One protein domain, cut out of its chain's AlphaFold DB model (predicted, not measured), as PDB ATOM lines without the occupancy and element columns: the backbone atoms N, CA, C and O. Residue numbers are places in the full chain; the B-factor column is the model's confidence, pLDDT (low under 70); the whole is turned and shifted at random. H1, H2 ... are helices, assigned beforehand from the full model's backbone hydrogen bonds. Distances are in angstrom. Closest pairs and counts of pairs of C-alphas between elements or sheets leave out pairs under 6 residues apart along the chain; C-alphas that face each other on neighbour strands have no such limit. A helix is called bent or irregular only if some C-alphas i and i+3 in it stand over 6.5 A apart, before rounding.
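This is residues 25 to 158 of the 232 residues of the protein "DsbA family protein" of Chryseotalea sanaruensis (UniProt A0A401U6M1). Two helical hairpins, H3 with H4 and H5 with H6, pack together into a helical body, and H7 packs across H3 with its residues 143 to 147 before its far end sticks out. H1 and the short H2 make a separate small group at the other end of the long axis, set off from this body. The printed part has 134 residues, with seven named helices, H1 to H7 in order, and no named strand; the class is all helix. It is compact, with a radius of gyration of the C-alphas of 15.3 A and spans of 39 by 33 by 24 A.

Residues 25 to 41 hold no named element. H1, residues 42 to 56, begins at C-alpha 42 (21.813, 14.668, 15.111) and is 21.2 A long; it is neither bent nor irregular, but only just: C-alphas 44 and 47 are 6.3 A apart. H2 is residues 64 to 67. H3, residues 74 to 84, begins at C-alpha 74 (9.042, 7.325, 18.248) and is 15.0 A long. H4, residues 88 to 103, is 22.3 A long, and H5, residues 112 to 125, is 20.2 A. H6 is residues 131 to 139, 12.3 A. H7, residues 141 to 156, is 22.1 A long and ends at C-alpha 156 (11.766, -4.357, 32.390).

H1 touches H2 with residues 42 to 46 alone; the closest C-alphas, of Ser 43 and Trp 65, are 5.3 A apart. H1 is apart from H3, H4, H5, H6 and H7, and H2 is only just apart from H4, at 8.1 A. H3 is the hub, touching four helices. H3 and H4 form a hairpin at a shallow tilt of 33 degrees, only just short of steep, opposite ways, closest at the C-alphas of Thr 84 and Gly 91, 3.9 A. H3 touches H6 at a steep tilt of 38 degrees, closest at the C-alphas of Cys 82 and Phe 134, 5.7 A. H3 and H5 only just touch, with 3 pairs of C-alphas within 8 A. H7 is about perpendicular to H3, at 79 degrees, closest at the C-alphas of Ile 78 and Phe 147, 5.3 A. H4 touches H5 with residues 93 to 98 alone, at a steep tilt of 56 degrees, closest at the C-alphas of Lys 97 and Glu 118, 6.4 A. H5 and H6 form a hairpin at a shallow tilt of 20 degrees, closest at the C-alphas of Ala 123 and Leu 131, 6.0 A. In H3, H4 and H6 every O i to N i+4 pair is within hydrogen-bond range; in H1 8 of 11 are, in H5 9 of 10 and in H7 11 of 12, while H2 is too short for such a pair.

The two C-alphas farthest apart, of Ser 38 and Ser 127, are 43.2 A apart. The printed part has no cut, and no link is long. Residues 152 to 158, of which 152 to 156 belong to H7, stand free. The mean pLDDT of the printed part is 95.7, and no printed residue is under 70.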
ATOM      1  N   ILE A  25      14.913   4.753  20.685       88.69
ATOM      2  CA  ILE A  25      16.217   5.294  21.110       88.69
ATOM      3  C   ILE A  25      16.160   6.815  21.307       88.69
ATOM      4  O   ILE A  25      16.659   7.312  22.308       88.69
ATOM      5  N   ILE A  26      15.547   7.556  20.380       92.25
ATOM      6  CA  ILE A  26      15.588   9.024  20.353       92.25
ATOM      7  C   ILE A  26      14.156   9.554  20.506       92.25
ATOM      8  O   ILE A  26      13.442   9.651  19.509       92.25
ATOM      9  N   PRO A  27      13.696   9.910  21.721       91.25
ATOM     10  CA  PRO A  27      12.406  10.580  21.894       91.25
ATOM     11  C   PRO A  27      12.406  11.964  21.236       91.25
ATOM     12  O   PRO A  27      11.472  12.324  20.522       91.25
ATOM     13  N   SER A  28      13.485  12.714  21.456       93.81
ATOM     14  CA  SER A  28      13.782  14.033  20.899       93.81
ATOM     15  C   SER A  28      15.286  14.274  21.013       93.81
ATOM     16  O   SER A  28      15.909  13.726  21.915       93.81
ATOM     17  N   TRP A  29      15.855  15.130  20.161       92.50
ATOM     18  CA  TRP A  29      17.233  15.618  20.310       92.50
ATOM     19  C   TRP A  29      17.420  16.583  21.486       92.50
ATOM     20  O   TRP A  29      18.542  16.768  21.954       92.50
ATOM     21  N   ASN A  30      16.344  17.203  21.980       92.00
ATOM     22  CA  ASN A  30      16.438  18.114  23.112       92.00
ATOM     23  C   ASN A  30      16.772  17.337  24.395       92.00
ATOM     24  O   ASN A  30      15.955  16.555  24.878       92.00
ATOM     25  N   GLY A  31      17.975  17.548  24.933       86.31
ATOM     26  CA  GLY A  31      18.467  16.824  26.108       86.31
ATOM     27  C   GLY A  31      18.851  15.364  25.842       86.31
ATOM     28  O   GLY A  31      19.062  14.622  26.799       86.31
ATOM     29  N   TYR A  32      18.951  14.938  24.575       89.88
ATOM     30  CA  TYR A  32      19.413  13.592  24.232       89.88
ATOM     31  C   TYR A  32      20.891  13.416  24.580       89.88
ATOM     32  O   TYR A  32      21.726  14.238  24.198       89.88
ATOM     33  N   VAL A  33      21.218  12.323  25.270       87.06
ATOM     34  CA  VAL A  33      22.596  11.951  25.593       87.06
ATOM     35  C   VAL A  33      22.752  10.438  25.487       87.06
ATOM     36  O   VAL A  33      22.174   9.682  26.266       87.06
ATOM     37  N   ASP A  34      23.584  10.002  24.550       86.81
ATOM     38  CA  ASP A  34      24.096   8.641  24.455       86.81
ATOM     39  C   ASP A  34      25.557   8.630  24.912       86.81
ATOM     40  O   ASP A  34      26.465   9.018  24.174       86.81
ATOM     41  N   ASN A  35      25.782   8.173  26.143       84.38
ATOM     42  CA  ASN A  35      27.118   8.090  26.732       84.38
ATOM     43  C   ASN A  35      27.987   6.996  26.095       84.38
ATOM     44  O   ASN A  35      29.209   7.095  26.137       84.38
ATOM     45  N   ILE A  36      27.379   5.958  25.511       82.50
ATOM     46  CA  ILE A  36      28.114   4.835  24.912       82.50
ATOM     47  C   ILE A  36      28.766   5.296  23.612       82.50
ATOM     48  O   ILE A  36      29.935   5.005  23.371       82.50
ATOM     49  N   ASN A  37      28.020   6.038  22.794       83.50
ATOM     50  CA  ASN A  37      28.495   6.517  21.497       83.50
ATOM     51  C   ASN A  37      28.922   7.994  21.504       83.50
ATOM     52  O   ASN A  37      29.316   8.521  20.467       83.50
ATOM     53  N   SER A  38      28.857   8.668  22.657       88.31
ATOM     54  CA  SER A  38      29.158  10.102  22.807       88.31
ATOM     55  C   SER A  38      28.336  11.003  21.868       88.31
ATOM     56  O   SER A  38      28.845  11.977  21.304       88.31
ATOM     57  N   VAL A  39      27.048  10.682  21.699       89.69
ATOM     58  CA  VAL A  39      26.116  11.419  20.830       89.69
ATOM     59  C   VAL A  39      25.177  12.272  21.666       89.69
ATOM     60  O   VAL A  39      24.478  11.770  22.540       89.69
ATOM     61  N   THR A  40      25.101  13.558  21.344       92.38
ATOM     62  CA  THR A  40      24.137  14.497  21.932       92.38
ATOM     63  C   THR A  40      23.338  15.280  20.891       92.38
ATOM     64  O   THR A  40      22.363  15.943  21.229       92.38
ATOM     65  N   ARG A  41      23.719  15.216  19.608       92.75
ATOM     66  CA  ARG A  41      23.037  15.915  18.507       92.75
ATOM     67  C   ARG A  41      23.035  15.103  17.216       92.75
ATOM     68  O   ARG A  41      23.957  14.330  16.960       92.75
ATOM     69  N   ALA A  42      22.047  15.377  16.367       94.00
ATOM     70  CA  ALA A  42      21.813  14.668  15.111       94.00
ATOM     71  C   ALA A  42      23.043  14.580  14.194       94.00
ATOM     72  O   ALA A  42      23.348  13.512  13.676       94.00
ATOM     73  N   SER A  43      23.805  15.669  14.044       92.62
ATOM     74  CA  SER A  43      24.959  15.711  13.134       92.62
ATOM     75  C   SER A  43      26.093  14.744  13.499       92.62
ATOM     76  O   SER A  43      26.921  14.420  12.652       92.62
ATOM     77  N   GLN A  44      26.133  14.232  14.735       94.19
ATOM     78  CA  GLN A  44      27.113  13.218  15.145       94.19
ATOM     79  C   GLN A  44      26.771  11.812  14.629       94.19
ATOM     80  O   GLN A  44      27.637  10.942  14.616       94.19
ATOM     81  N   MET A  45      25.539  11.589  14.166       94.69
ATOM     82  CA  MET A  45      25.110  10.295  13.632       94.69
ATOM     83  C   MET A  45      25.670  10.009  12.234       94.69
ATOM     84  O   MET A  45      25.843   8.844  11.886       94.69
ATOM     85  N   GLY A  46      26.003  11.039  11.447       95.44
ATOM     86  CA  GLY A  46      26.566  10.879  10.100       95.44
ATOM     87  C   GLY A  46      27.833  10.009  10.082       95.44
ATOM     88  O   GLY A  46      27.831   8.955   9.445       95.44
ATOM     89  N   PRO A  47      28.897  10.371  10.829       94.75
ATOM     90  CA  PRO A  47      30.098   9.540  10.949       94.75
ATOM     91  C   PRO A  47      29.829   8.124  11.476       94.75
ATOM     92  O   PRO A  47      30.464   7.170  11.029       94.75
ATOM     93  N   MET A  48      28.869   7.963  12.393       93.44
ATOM     94  CA  MET A  48      28.491   6.640  12.898       93.44
ATOM     95  C   MET A  48      27.849   5.770  11.818       93.44
ATOM     96  O   MET A  48      28.121   4.573  11.764       93.44
ATOM     97  N   TRP A  49      27.015   6.358  10.960       95.44
ATOM     98  CA  TRP A  49      26.405   5.655   9.834       95.44
ATOM     99  C   TRP A  49      27.441   5.254   8.788       95.44
ATOM    100  O   TRP A  49      27.412   4.112   8.347       95.44
ATOM    101  N   LEU A  50      28.414   6.118   8.480       96.31
ATOM    102  CA  LEU A  50      29.535   5.760   7.600       96.31
ATOM    103  C   LEU A  50      30.342   4.580   8.159       96.31
ATOM    104  O   LEU A  50      30.668   3.637   7.442       96.31
ATOM    105  N   HIS A  51      30.630   4.594   9.463       94.25
ATOM    106  CA  HIS A  51      31.313   3.475  10.109       94.25
ATOM    107  C   HIS A  51      30.468   2.191  10.081       94.25
ATOM    108  O   HIS A  51      30.979   1.110   9.787       94.25
ATOM    109  N   ALA A  52      29.166   2.289  10.363       93.19
ATOM    110  CA  ALA A  52      28.260   1.147  10.344       93.19
ATOM    111  C   ALA A  52      28.094   0.553   8.936       93.19
ATOM    112  O   ALA A  52      28.059  -0.673   8.801       93.19
ATOM    113  N   GLU A  53      28.035   1.386   7.899       95.19
ATOM    114  CA  GLU A  53      28.058   0.973   6.494       95.19
ATOM    115  C   GLU A  53      29.346   0.215   6.173       95.19
ATOM    116  O   GLU A  53      29.276  -0.921   5.708       95.19
ATOM    117  N   GLN A  54      30.511   0.765   6.529       94.75
ATOM    118  CA  GLN A  54      31.802   0.111   6.302       94.75
ATOM    119  C   GLN A  54      31.894  -1.263   6.981       94.75
ATOM    120  O   GLN A  54      32.370  -2.225   6.380       94.75
ATOM    121  N   VAL A  55      31.447  -1.374   8.236       92.12
ATOM    122  CA  VAL A  55      31.547  -2.622   9.011       92.12
ATOM    123  C   VAL A  55      30.525  -3.663   8.557       92.12
ATOM    124  O   VAL A  55      30.814  -4.858   8.548       92.12
ATOM    125  N   SER A  56      29.306  -3.240   8.222       91.50
ATOM    126  CA  SER A  56      28.221  -4.174   7.900       91.50
ATOM    127  C   SER A  56      28.081  -4.472   6.409       91.50
ATOM    128  O   SER A  56      27.473  -5.484   6.053       91.50
ATOM    129  N   GLY A  57      28.612  -3.606   5.546       93.44
ATOM    130  CA  GLY A  57      28.355  -3.584   4.107       93.44
ATOM    131  C   GLY A  57      26.918  -3.196   3.745       93.44
ATOM    132  O   GLY A  57      26.531  -3.345   2.591       93.44
ATOM    133  N   MET A  58      26.099  -2.772   4.717       94.44
ATOM    134  CA  MET A  58      24.746  -2.289   4.445       94.44
ATOM    135  C   MET A  58      24.811  -0.827   4.013       94.44
ATOM    136  O   MET A  58      25.338  -0.028   4.787       94.44
ATOM    137  N   PRO A  59      24.248  -0.468   2.849       94.75
ATOM    138  CA  PRO A  59      24.230   0.911   2.391       94.75
ATOM    139  C   PRO A  59      23.498   1.816   3.386       94.75
ATOM    140  O   PRO A  59      22.419   1.466   3.880       94.75
ATOM    141  N   MET A  60      24.096   2.970   3.686       95.31
ATOM    142  CA  MET A  60      23.516   3.974   4.583       95.31
ATOM    143  C   MET A  60      23.720   5.387   4.038       95.31
ATOM    144  O   MET A  60      24.835   5.884   3.920       95.31
ATOM    145  N   TYR A  61      22.623   6.098   3.804       96.50
ATOM    146  CA  TYR A  61      22.613   7.482   3.356       96.50
ATOM    147  C   TYR A  61      22.948   8.424   4.520       96.50
ATOM    148  O   TYR A  61      22.093   9.117   5.067       96.50
ATOM    149  N   ALA A  62      24.218   8.443   4.933       96.25
ATOM    150  CA  ALA A  62      24.693   9.189   6.100       96.25
ATOM    151  C   ALA A  62      24.440  10.705   6.009       96.25
ATOM    152  O   ALA A  62      24.277  11.371   7.033       96.25
ATOM    153  N   THR A  63      24.350  11.248   4.792       96.12
ATOM    154  CA  THR A  63      24.085  12.670   4.531       96.12
ATOM    155  C   THR A  63      22.716  13.129   5.053       96.12
ATOM    156  O   THR A  63      22.547  14.322   5.317       96.12
ATOM    157  N   ILE A  64      21.763  12.212   5.296       96.38
ATOM    158  CA  ILE A  64      20.474  12.547   5.932       96.38
ATOM    159  C   ILE A  64      20.679  13.326   7.235       96.38
ATOM    160  O   ILE A  64      19.967  14.291   7.489       96.38
ATOM    161  N   TRP A  65      21.705  12.982   8.018       95.75
ATOM    162  CA  TRP A  65      21.952  13.577   9.330       95.75
ATOM    163  C   TRP A  65      22.394  15.041   9.293       95.75
ATOM    164  O   TRP A  65      22.317  15.722  10.315       95.75
ATOM    165  N   ASN A  66      22.822  15.524   8.126       93.19
ATOM    166  CA  ASN A  66      23.146  16.930   7.900       93.19
ATOM    167  C   ASN A  66      22.003  17.677   7.204       93.19
ATOM    168  O   ASN A  66      21.768  18.841   7.513       93.19
ATOM    169  N   ASN A  67      21.301  17.018   6.279       92.38
ATOM    170  CA  ASN A  67      20.320  17.678   5.417       92.38
ATOM    171  C   ASN A  67      18.897  17.652   5.986       92.38
ATOM    172  O   ASN A  67      18.185  18.647   5.901       92.38
ATOM    173  N   ASN A  68      18.470  16.506   6.517       94.06
ATOM    174  CA  ASN A  68      17.103  16.271   6.977       94.06
ATOM    175  C   ASN A  68      17.071  15.197   8.087       94.06
ATOM    176  O   ASN A  68      16.522  14.112   7.880       94.06
ATOM    177  N   PRO A  69      17.734  15.437   9.233       95.69
ATOM    178  CA  PRO A  69      17.897  14.422  10.265       95.69
ATOM    179  C   PRO A  69      16.552  14.037  10.891       95.69
ATOM    180  O   PRO A  69      15.807  14.936  11.288       95.69
ATOM    181  N   PRO A  70      16.279  12.737  11.108       96.50
ATOM    182  CA  PRO A  70      15.107  12.335  11.863       96.50
ATOM    183  C   PRO A  70      15.057  12.975  13.247       96.50
ATOM    184  O   PRO A  70      16.003  12.863  14.032       96.50
ATOM    185  N   ALA A  71      13.946  13.641  13.562       96.31
ATOM    186  CA  ALA A  71      13.783  14.380  14.813       96.31
ATOM    187  C   ALA A  71      13.502  13.463  16.017       96.31
ATOM    188  O   ALA A  71      13.759  13.838  17.164       96.31
ATOM    189  N   SER A  72      12.957  12.272  15.756       96.94
ATOM    190  CA  SER A  72      12.571  11.278  16.757       96.94
ATOM    191  C   SER A  72      12.490   9.881  16.139       96.94
ATOM    192  O   SER A  72      12.109   9.727  14.981       96.94
ATOM    193  N   SER A  73      12.772   8.841  16.919       96.12
ATOM    194  CA  SER A  73      12.492   7.453  16.534       96.12
ATOM    195  C   SER A  73      11.077   7.000  16.909       96.12
ATOM    196  O   SER A  73      10.660   5.919  16.509       96.12
ATOM    197  N   PHE A  74      10.333   7.769  17.708       97.50
ATOM    198  CA  PHE A  74       9.042   7.325  18.248       97.50
ATOM    199  C   PHE A  74       7.972   7.151  17.160       97.50
ATOM    200  O   PHE A  74       7.336   6.098  17.152       97.50
ATOM    201  N   PRO A  75       7.780   8.093  16.210       98.19
ATOM    202  CA  PRO A  75       6.758   7.940  15.173       98.19
ATOM    203  C   PRO A  75       6.931   6.667  14.338       98.19
ATOM    204  O   PRO A  75       5.961   5.947  14.115       98.19
ATOM    205  N   SER A  76       8.162   6.337  13.937       98.25
ATOM    206  CA  SER A  76       8.440   5.098  13.203       98.25
ATOM    207  C   SER A  76       8.243   3.851  14.067       98.25
ATOM    208  O   SER A  76       7.683   2.870  13.582       98.25
ATOM    209  N   CYS A  77       8.612   3.880  15.353       98.44
ATOM    210  CA  CYS A  77       8.291   2.792  16.282       98.44
ATOM    211  C   CYS A  77       6.775   2.558  16.397       98.44
ATOM    212  O   CYS A  77       6.324   1.421  16.283       98.44
ATOM    213  N   ILE A  78       5.986   3.623  16.555       98.69
ATOM    214  CA  ILE A  78       4.518   3.552  16.623       98.69
ATOM    215  C   ILE A  78       3.944   2.980  15.326       98.69
ATOM    216  O   ILE A  78       3.103   2.086  15.376       98.69
ATOM    217  N   ALA A  79       4.432   3.428  14.167       98.69
ATOM    218  CA  ALA A  79       4.010   2.908  12.867       98.69
ATOM    219  C   ALA A  79       4.241   1.393  12.756       98.69
ATOM    220  O   ALA A  79       3.321   0.642  12.438       98.69
ATOM    221  N   VAL A  80       5.438   0.913  13.106       98.75
ATOM    222  CA  VAL A  80       5.738  -0.529  13.109       98.75
ATOM    223  C   VAL A  80       4.777  -1.290  14.018       98.75
ATOM    224  O   VAL A  80       4.323  -2.377  13.658       98.75
ATOM    225  N   LYS A  81       4.415  -0.731  15.175       98.62
ATOM    226  CA  LYS A  81       3.499  -1.385  16.115       98.62
ATOM    227  C   LYS A  81       2.042  -1.361  15.681       98.62
ATOM    228  O   LYS A  81       1.372  -2.372  15.864       98.62
ATOM    229  N   CYS A  82       1.588  -0.307  15.010       98.69
ATOM    230  CA  CYS A  82       0.276  -0.291  14.359       98.69
ATOM    231  C   CYS A  82       0.178  -1.378  13.279       98.69
ATOM    232  O   CYS A  82      -0.825  -2.079  13.197       98.69
ATOM    233  N   ALA A  83       1.240  -1.578  12.491       98.62
ATOM    234  CA  ALA A  83       1.298  -2.678  11.530       98.62
ATOM    235  C   ALA A  83       1.367  -4.048  12.233       98.62
ATOM    236  O   ALA A  83       0.656  -4.974  11.857       98.62
ATOM    237  N   THR A  84       2.150  -4.159  13.312       98.44
ATOM    238  CA  THR A  84       2.277  -5.395  14.110       98.44
ATOM    239  C   THR A  84       0.942  -5.831  14.722       98.44
ATOM    240  O   THR A  84       0.686  -7.025  14.847       98.44
ATOM    241  N   ALA A  85       0.075  -4.878  15.083       98.00
ATOM    242  CA  ALA A  85      -1.261  -5.149  15.611       98.00
ATOM    243  C   ALA A  85      -2.203  -5.818  14.589       98.00
ATOM    244  O   ALA A  85      -3.246  -6.338  14.978       98.00
ATOM    245  N   GLN A  86      -1.854  -5.812  13.296       98.19
ATOM    246  CA  GLN A  86      -2.554  -6.582  12.264       98.19
ATOM    247  C   GLN A  86      -1.980  -7.996  12.141       98.19
ATOM    248  O   GLN A  86      -2.728  -8.968  12.117       98.19
ATOM    249  N   SER A  87      -0.651  -8.119  12.098       97.88
ATOM    250  CA  SER A  87       0.073  -9.386  12.237       97.88
ATOM    251  C   SER A  87       1.565  -9.126  12.475       97.88
ATOM    252  O   SER A  87       2.077  -8.055  12.138       97.88
ATOM    253  N   LEU A  88       2.291 -10.122  13.002       96.19
ATOM    254  CA  LEU A  88       3.753 -10.032  13.136       96.19
ATOM    255  C   LEU A  88       4.413  -9.701  11.792       96.19
ATOM    256  O   LEU A  88       5.220  -8.778  11.729       96.19
ATOM    257  N   GLU A  89       3.989 -10.373  10.718       95.31
ATOM    258  CA  GLU A  89       4.508 -10.162   9.365       95.31
ATOM    259  C   GLU A  89       4.306  -8.719   8.874       95.31
ATOM    260  O   GLU A  89       5.226  -8.129   8.305       95.31
ATOM    261  N   MET A  90       3.142  -8.107   9.129       97.81
ATOM    262  CA  MET A  90       2.893  -6.712   8.738       97.81
ATOM    263  C   MET A  90       3.824  -5.749   9.478       97.81
ATOM    264  O   MET A  90       4.335  -4.794   8.887       97.81
ATOM    265  N   GLY A  91       4.112  -6.035  10.751       98.00
ATOM    266  CA  GLY A  91       5.139  -5.336  11.519       98.00
ATOM    267  C   GLY A  91       6.521  -5.409  10.865       98.00
ATOM    268  O   GLY A  91       7.201  -4.389  10.739       98.00
ATOM    269  N   GLU A  92       6.931  -6.590  10.399       96.56
ATOM    270  CA  GLU A  92       8.227  -6.785   9.734       96.56
ATOM    271  C   GLU A  92       8.319  -6.059   8.397       96.56
ATOM    272  O   GLU A  92       9.329  -5.408   8.117       96.56
ATOM    273  N   ARG A  93       7.259  -6.132   7.588       97.00
ATOM    274  CA  ARG A  93       7.192  -5.441   6.296       97.00
ATOM    275  C   ARG A  93       7.249  -3.926   6.480       97.00
ATOM    276  O   ARG A  93       8.058  -3.270   5.825       97.00
ATOM    277  N   MET A  94       6.483  -3.373   7.422       98.56
ATOM    278  CA  MET A  94       6.542  -1.945   7.759       98.56
ATOM    279  C   MET A  94       7.935  -1.539   8.267       98.56
ATOM    280  O   MET A  94       8.495  -0.537   7.820       98.56
ATOM    281  N   LEU A  95       8.538  -2.337   9.157       98.12
ATOM    282  CA  LEU A  95       9.893  -2.087   9.656       98.12
ATOM    283  C   LEU A  95      10.920  -2.069   8.519       98.12
ATOM    284  O   LEU A  95      11.778  -1.184   8.490       98.12
ATOM    285  N   ARG A  96      10.827  -3.012   7.576       97.19
ATOM    286  CA  ARG A  96      11.697  -3.061   6.397       97.19
ATOM    287  C   ARG A  96      11.532  -1.813   5.532       97.19
ATOM    288  O   ARG A  96      12.538  -1.170   5.245       97.19
ATOM    289  N   LYS A  97      10.300  -1.415   5.195       97.69
ATOM    290  CA  LYS A  97      10.051  -0.210   4.382       97.69
ATOM    291  C   LYS A  97      10.610   1.053   5.027       97.69
ATOM    292  O   LYS A  97      11.301   1.820   4.366       97.69
ATOM    293  N   LEU A  98      10.375   1.254   6.325       98.38
ATOM    294  CA  LEU A  98      10.895   2.426   7.037       98.38
ATOM    295  C   LEU A  98      12.429   2.414   7.110       98.38
ATOM    296  O   LEU A  98      13.063   3.458   6.950       98.38
ATOM    297  N   ARG A  99      13.050   1.242   7.301       97.06
ATOM    298  CA  ARG A  99      14.513   1.109   7.247       97.06
ATOM    299  C   ARG A  99      15.058   1.446   5.868       97.06
ATOM    300  O   ARG A  99      16.046   2.165   5.808       97.06
ATOM    301  N   GLU A 100      14.454   0.955   4.795       96.94
ATOM    302  CA  GLU A 100      14.893   1.271   3.432       96.94
ATOM    303  C   GLU A 100      14.707   2.758   3.117       96.94
ATOM    304  O   GLU A 100      15.631   3.406   2.630       96.94
ATOM    305  N   SER A 101      13.566   3.345   3.479       97.56
ATOM    306  CA  SER A 101      13.321   4.769   3.241       97.56
ATOM    307  C   SER A 101      14.285   5.679   3.992       97.56
ATOM    308  O   SER A 101      14.722   6.684   3.437       97.56
ATOM    309  N   CYS A 102      14.694   5.306   5.202       97.19
ATOM    310  CA  CYS A 102      15.681   6.066   5.961       97.19
ATOM    311  C   CYS A 102      17.118   5.813   5.469       97.19
ATOM    312  O   CYS A 102      17.829   6.751   5.110       97.19
ATOM    313  N   HIS A 103      17.550   4.548   5.416       95.94
ATOM    314  CA  HIS A 103      18.946   4.197   5.136       95.94
ATOM    315  C   HIS A 103      19.308   4.259   3.653       95.94
ATOM    316  O   HIS A 103      20.458   4.533   3.350       95.94
ATOM    317  N   LEU A 104      18.385   4.007   2.727       95.56
ATOM    318  CA  LEU A 104      18.691   4.010   1.290       95.56
ATOM    319  C   LEU A 104      18.272   5.325   0.642       95.56
ATOM    320  O   LEU A 104      19.020   5.897  -0.144       95.56
ATOM    321  N   ASN A 105      17.087   5.817   1.009       95.88
ATOM    322  CA  ASN A 105      16.457   6.943   0.320       95.88
ATOM    323  C   ASN A 105      16.608   8.279   1.062       95.88
ATOM    324  O   ASN A 105      16.147   9.303   0.562       95.88
ATOM    325  N   GLY A 106      17.222   8.290   2.251       96.50
ATOM    326  CA  GLY A 106      17.461   9.518   3.010       96.50
ATOM    327  C   GLY A 106      16.185  10.247   3.447       96.50
ATOM    328  O   GLY A 106      16.210  11.468   3.612       96.50
ATOM    329  N   LYS A 107      15.064   9.533   3.611       97.50
ATOM    330  CA  LYS A 107      13.794  10.106   4.072       97.50
ATOM    331  C   LYS A 107      13.728  10.160   5.600       97.50
ATOM    332  O   LYS A 107      14.076   9.198   6.286       97.50
ATOM    333  N   ASP A 108      13.191  11.257   6.127       97.81
ATOM    334  CA  ASP A 108      12.922  11.406   7.556       97.81
ATOM    335  C   ASP A 108      11.704  10.566   7.978       97.81
ATOM    336  O   ASP A 108      10.555  10.952   7.778       97.81
ATOM    337  N   ILE A 109      11.962   9.424   8.615       97.62
ATOM    338  CA  ILE A 109      10.931   8.521   9.159       97.62
ATOM    339  C   ILE A 109      10.369   8.955  10.526       97.62
ATOM    340  O   ILE A 109       9.714   8.167  11.211       97.62
ATOM    341  N   SER A 110      10.637  10.184  10.960       97.62
ATOM    342  CA  SER A 110       9.901  10.871  12.025       97.62
ATOM    343  C   SER A 110       8.756  11.729  11.469       97.62
ATOM    344  O   SER A 110       7.793  12.011  12.190       97.62
ATOM    345  N   ASP A 111       8.807  12.076  10.177       98.19
ATOM    346  CA  ASP A 111       7.731  12.766   9.473       98.19
ATOM    347  C   ASP A 111       6.568  11.804   9.202       98.19
ATOM    348  O   ASP A 111       6.695  10.784   8.518       98.19
ATOM    349  N   LYS A 112       5.383  12.161   9.709       97.88
ATOM    350  CA  LYS A 112       4.156  11.389   9.495       97.88
ATOM    351  C   LYS A 112       3.836  11.227   8.012       97.88
ATOM    352  O   LYS A 112       3.310  10.188   7.645       97.88
ATOM    353  N   ARG A 113       4.147  12.209   7.162       98.25
ATOM    354  CA  ARG A 113       3.888  12.129   5.715       98.25
ATOM    355  C   ARG A 113       4.670  10.983   5.083       98.25
ATOM    356  O   ARG A 113       4.066  10.157   4.415       98.25
ATOM    357  N   VAL A 114       5.963  10.869   5.399       98.50
ATOM    358  CA  VAL A 114       6.811   9.756   4.944       98.50
ATOM    359  C   VAL A 114       6.247   8.425   5.436       98.50
ATOM    360  O   VAL A 114       6.105   7.496   4.654       98.50
ATOM    361  N   ILE A 115       5.868   8.326   6.712       98.75
ATOM    362  CA  ILE A 115       5.286   7.091   7.264       98.75
ATOM    363  C   ILE A 115       4.003   6.687   6.524       98.75
ATOM    364  O   ILE A 115       3.812   5.507   6.230       98.75
ATOM    365  N   LEU A 116       3.124   7.649   6.234       98.56
ATOM    366  CA  LEU A 116       1.867   7.405   5.526       98.56
ATOM    367  C   LEU A 116       2.114   6.963   4.078       98.56
ATOM    368  O   LEU A 116       1.506   5.985   3.652       98.56
ATOM    369  N   GLU A 117       3.056   7.593   3.370       98.56
ATOM    370  CA  GLU A 117       3.488   7.154   2.034       98.56
ATOM    371  C   GLU A 117       3.980   5.698   2.047       98.56
ATOM    372  O   GLU A 117       3.621   4.903   1.178       98.56
ATOM    373  N   GLU A 118       4.788   5.317   3.043       98.62
ATOM    374  CA  GLU A 118       5.284   3.942   3.149       98.62
ATOM    375  C   GLU A 118       4.170   2.940   3.491       98.62
ATOM    376  O   GLU A 118       4.203   1.809   2.999       98.62
ATOM    377  N   ALA A 119       3.176   3.344   4.289       98.69
ATOM    378  CA  ALA A 119       2.000   2.532   4.596       98.69
ATOM    379  C   ALA A 119       1.113   2.314   3.361       98.69
ATOM    380  O   ALA A 119       0.675   1.194   3.104       98.69
ATOM    381  N   GLU A 120       0.883   3.362   2.570       98.56
ATOM    382  CA  GLU A 120       0.157   3.279   1.299       98.56
ATOM    383  C   GLU A 120       0.895   2.369   0.311       98.56
ATOM    384  O   GLU A 120       0.301   1.451  -0.254       98.56
ATOM    385  N   ALA A 121       2.212   2.541   0.165       98.06
ATOM    386  CA  ALA A 121       3.033   1.676  -0.679       98.06
ATOM    387  C   ALA A 121       3.018   0.206  -0.213       98.06
ATOM    388  O   ALA A 121       3.059  -0.710  -1.039       98.06
ATOM    389  N   LEU A 122       2.946  -0.040   1.100       97.81
ATOM    390  CA  LEU A 122       2.786  -1.390   1.641       97.81
ATOM    391  C   LEU A 122       1.425  -1.986   1.258       97.81
ATOM    392  O   LEU A 122       1.383  -3.106   0.755       97.81
ATOM    393  N   ALA A 123       0.340  -1.224   1.414       98.19
ATOM    394  CA  ALA A 123      -1.017  -1.645   1.056       98.19
ATOM    395  C   ALA A 123      -1.157  -2.014  -0.432       98.19
ATOM    396  O   ALA A 123      -1.889  -2.934  -0.783       98.19
ATOM    397  N   LEU A 124      -0.418  -1.333  -1.317       97.50
ATOM    398  CA  LEU A 124      -0.408  -1.629  -2.755       97.50
ATOM    399  C   LEU A 124       0.261  -2.964  -3.110       97.50
ATOM    400  O   LEU A 124       0.002  -3.513  -4.178       97.50
ATOM    401  N   THR A 125       1.146  -3.467  -2.250       95.06
ATOM    402  CA  THR A 125       1.971  -4.660  -2.522       95.06
ATOM    403  C   THR A 125       1.653  -5.840  -1.610       95.06
ATOM    404  O   THR A 125       2.186  -6.929  -1.812       95.06
ATOM    405  N   THR A 126       0.810  -5.638  -0.596       95.62
ATOM    406  CA  THR A 126       0.478  -6.632   0.429       95.62
ATOM    407  C   THR A 126      -1.013  -6.546   0.740       95.62
ATOM    408  O   THR A 126      -1.448  -5.666   1.478       95.62
ATOM    409  N   SER A 127      -1.799  -7.457   0.165       95.44
ATOM    410  CA  SER A 127      -3.268  -7.480   0.265       95.44
ATOM    411  C   SER A 127      -3.807  -7.627   1.690       95.44
ATOM    412  O   SER A 127      -4.920  -7.206   1.981       95.44
ATOM    413  N   GLU A 128      -3.020  -8.236   2.570       96.88
ATOM    414  CA  GLU A 128      -3.333  -8.522   3.965       96.88
ATOM    415  C   GLU A 128      -3.177  -7.288   4.862       96.88
ATOM    416  O   GLU A 128      -3.630  -7.299   6.006       96.88
ATOM    417  N   PHE A 129      -2.535  -6.228   4.362       98.50
ATOM    418  CA  PHE A 129      -2.336  -4.989   5.099       98.50
ATOM    419  C   PHE A 129      -3.567  -4.081   4.977       98.50
ATOM    420  O   PHE A 129      -3.811  -3.460   3.940       98.50
ATOM    421  N   ASP A 130      -4.329  -3.950   6.063       98.62
ATOM    422  CA  ASP A 130      -5.467  -3.036   6.143       98.62
ATOM    423  C   ASP A 130      -4.975  -1.606   6.408       98.62
ATOM    424  O   ASP A 130      -4.692  -1.203   7.545       98.62
ATOM    425  N   LEU A 131      -4.888  -0.817   5.336       98.69
ATOM    426  CA  LEU A 131      -4.489   0.585   5.413       98.69
ATOM    427  C   LEU A 131      -5.426   1.404   6.310       98.69
ATOM    428  O   LEU A 131      -4.952   2.220   7.092       98.69
ATOM    429  N   ASN A 132      -6.742   1.191   6.253       98.44
ATOM    430  CA  ASN A 132      -7.688   1.989   7.040       98.44
ATOM    431  C   ASN A 132      -7.519   1.724   8.534       98.44
ATOM    432  O   ASN A 132      -7.474   2.669   9.329       98.44
ATOM    433  N   LYS A 133      -7.362   0.453   8.919       98.38
ATOM    434  CA  LYS A 133      -7.032   0.085  10.298       98.38
ATOM    435  C   LYS A 133      -5.717   0.722  10.735       98.38
ATOM    436  O   LYS A 133      -5.679   1.349  11.791       98.38
ATOM    437  N   PHE A 134      -4.669   0.624   9.915       98.75
ATOM    438  CA  PHE A 134      -3.379   1.250  10.210       98.75
ATOM    439  C   PHE A 134      -3.510   2.761  10.441       98.75
ATOM    440  O   PHE A 134      -3.004   3.281  11.433       98.75
ATOM    441  N   LEU A 135      -4.208   3.470   9.548       98.50
ATOM    442  CA  LEU A 135      -4.402   4.919   9.627       98.50
ATOM    443  C   LEU A 135      -5.160   5.333  10.889       98.50
ATOM    444  O   LEU A 135      -4.826   6.359  11.489       98.50
ATOM    445  N   ASN A 136      -6.169   4.556  11.280       98.25
ATOM    446  CA  ASN A 136      -6.927   4.787  12.505       98.25
ATOM    447  C   ASN A 136      -6.048   4.562  13.737       98.25
ATOM    448  O   ASN A 136      -5.938   5.460  14.573       98.25
ATOM    449  N   ASP A 137      -5.356   3.423  13.808       98.38
ATOM    450  CA  ASP A 137      -4.490   3.080  14.937       98.38
ATOM    451  C   ASP A 137      -3.370   4.117  15.107       98.38
ATOM    452  O   ASP A 137      -3.182   4.638  16.207       98.38
ATOM    453  N   PHE A 138      -2.704   4.505  14.012       98.25
ATOM    454  CA  PHE A 138      -1.579   5.450  14.008       98.25
ATOM    455  C   PHE A 138      -1.959   6.870  14.455       98.25
ATOM    456  O   PHE A 138      -1.121   7.609  14.980       98.25
ATOM    457  N   LYS A 139      -3.217   7.277  14.246       96.31
ATOM    458  CA  LYS A 139      -3.749   8.579  14.691       96.31
ATOM    459  C   LYS A 139      -4.359   8.529  16.094       96.31
ATOM    460  O   LYS A 139      -4.576   9.586  16.682       96.31
ATOM    461  N   SER A 140      -4.651   7.335  16.599       96.19
ATOM    462  CA  SER A 140      -5.310   7.111  17.885       96.19
ATOM    463  C   SER A 140      -4.319   6.882  19.029       96.19
ATOM    464  O   SER A 140      -3.112   6.738  18.827       96.19
ATOM    465  N   GLU A 141      -4.848   6.815  20.250       95.88
ATOM    466  CA  GLU A 141      -4.084   6.428  21.437       95.88
ATOM    467  C   GLU A 141      -3.613   4.965  21.377       95.88
ATOM    468  O   GLU A 141      -2.510   4.668  21.828       95.88
ATOM    469  N   SER A 142      -4.356   4.081  20.698       95.25
ATOM    470  CA  SER A 142      -4.003   2.662  20.549       95.25
ATOM    471  C   SER A 142      -2.595   2.464  19.982       95.25
ATOM    472  O   SER A 142      -1.835   1.640  20.483       95.25
ATOM    473  N   GLY A 143      -2.203   3.256  18.975       95.94
ATOM    474  CA  GLY A 143      -0.855   3.190  18.410       95.94
ATOM    475  C   GLY A 143       0.236   3.547  19.425       95.94
ATOM    476  O   GLY A 143       1.298   2.918  19.445       95.94
ATOM    477  N   GLN A 144      -0.030   4.527  20.296       96.75
ATOM    478  CA  GLN A 144       0.879   4.897  21.384       96.75
ATOM    479  C   GLN A 144       0.990   3.772  22.409       96.75
ATOM    480  O   GLN A 144       2.094   3.470  22.855       96.75
ATOM    481  N   ASP A 145      -0.127   3.136  22.748       98.00
ATOM    482  CA  ASP A 145      -0.165   2.047  23.720       98.00
ATOM    483  C   ASP A 145       0.581   0.807  23.216       98.00
ATOM    484  O   ASP A 145       1.390   0.248  23.958       98.00
ATOM    485  N   TYR A 146       0.431   0.444  21.935       97.69
ATOM    486  CA  TYR A 146       1.188  -0.661  21.333       97.69
ATOM    487  C   TYR A 146       2.704  -0.437  21.380       97.69
ATOM    488  O   TYR A 146       3.475  -1.383  21.539       97.69
ATOM    489  N   PHE A 147       3.156   0.808  21.212       97.88
ATOM    490  CA  PHE A 147       4.569   1.144  21.366       97.88
ATOM    491  C   PHE A 147       4.992   1.185  22.839       97.88
ATOM    492  O   PHE A 147       6.069   0.691  23.172       97.88
ATOM    493  N   ARG A 148       4.155   1.731  23.726       97.31
ATOM    494  CA  ARG A 148       4.441   1.819  25.162       97.31
ATOM    495  C   ARG A 148       4.627   0.441  25.789       97.31
ATOM    496  O   ARG A 148       5.527   0.286  26.607       97.31
ATOM    497  N   GLU A 149       3.845  -0.555  25.373       97.38
ATOM    498  CA  GLU A 149       3.993  -1.941  25.827       97.38
ATOM    499  C   GLU A 149       5.397  -2.494  25.532       97.38
ATOM    500  O   GLU A 149       6.083  -2.969  26.441       97.38
ATOM    501  N   ASP A 150       5.864  -2.355  24.288       97.19
ATOM    502  CA  ASP A 150       7.217  -2.756  23.895       97.19
ATOM    503  C   ASP A 150       8.285  -1.959  24.652       97.19
ATOM    504  O   ASP A 150       9.275  -2.524  25.124       97.19
ATOM    505  N   TRP A 151       8.089  -0.646  24.780       94.62
ATOM    506  CA  TRP A 151       9.028   0.238  25.460       94.62
ATOM    507  C   TRP A 151       9.192  -0.155  26.933       94.62
ATOM    508  O   TRP A 151      10.318  -0.325  27.408       94.62
ATOM    509  N   ASP A 152       8.088  -0.406  27.634       96.25
ATOM    510  CA  ASP A 152       8.094  -0.883  29.014       96.25
ATOM    511  C   ASP A 152       8.725  -2.274  29.128       96.25
ATOM    512  O   ASP A 152       9.487  -2.523  30.065       96.25
ATOM    513  N   GLU A 153       8.470  -3.178  28.176       95.62
ATOM    514  CA  GLU A 153       9.127  -4.488  28.129       95.62
ATOM    515  C   GLU A 153      10.649  -4.348  27.995       95.62
ATOM    516  O   GLU A 153      11.389  -4.990  28.748       95.62
ATOM    517  N   THR A 154      11.142  -3.485  27.098       94.88
ATOM    518  CA  THR A 154      12.592  -3.282  26.929       94.88
ATOM    519  C   THR A 154      13.255  -2.801  28.221       94.88
ATOM    520  O   THR A 154      14.322  -3.299  28.590       94.88
ATOM    521  N   ARG A 155      12.591  -1.909  28.969       92.62
ATOM    522  CA  ARG A 155      13.073  -1.409  30.265       92.62
ATOM    523  C   ARG A 155      13.021  -2.483  31.346       92.62
ATOM    524  O   ARG A 155      14.006  -2.662  32.058       92.62
ATOM    525  N   LYS A 156      11.917  -3.233  31.444       95.62
ATOM    526  CA  LYS A 156      11.766  -4.357  32.390       95.62
ATOM    527  C   LYS A 156      12.835  -5.428  32.175       95.62
ATOM    528  O   LYS A 156      13.332  -5.990  33.143       95.62
ATOM    529  N   ARG A 157      13.223  -5.677  30.921       94.19
ATOM    530  CA  ARG A 157      14.299  -6.612  30.550       94.19
ATOM    531  C   ARG A 157      15.713  -6.023  30.671       94.19
ATOM    532  O   ARG A 157      16.670  -6.696  30.303       94.19
ATOM    533  N   GLY A 158      15.868  -4.786  31.149       92.69
ATOM    534  CA  GLY A 158      17.179  -4.158  31.336       92.69
ATOM    535  C   GLY A 158      17.936  -3.888  30.031       92.69
ATOM    536  O   GLY A 158      19.167  -3.890  30.021       92.69
TER     537      GLY A 158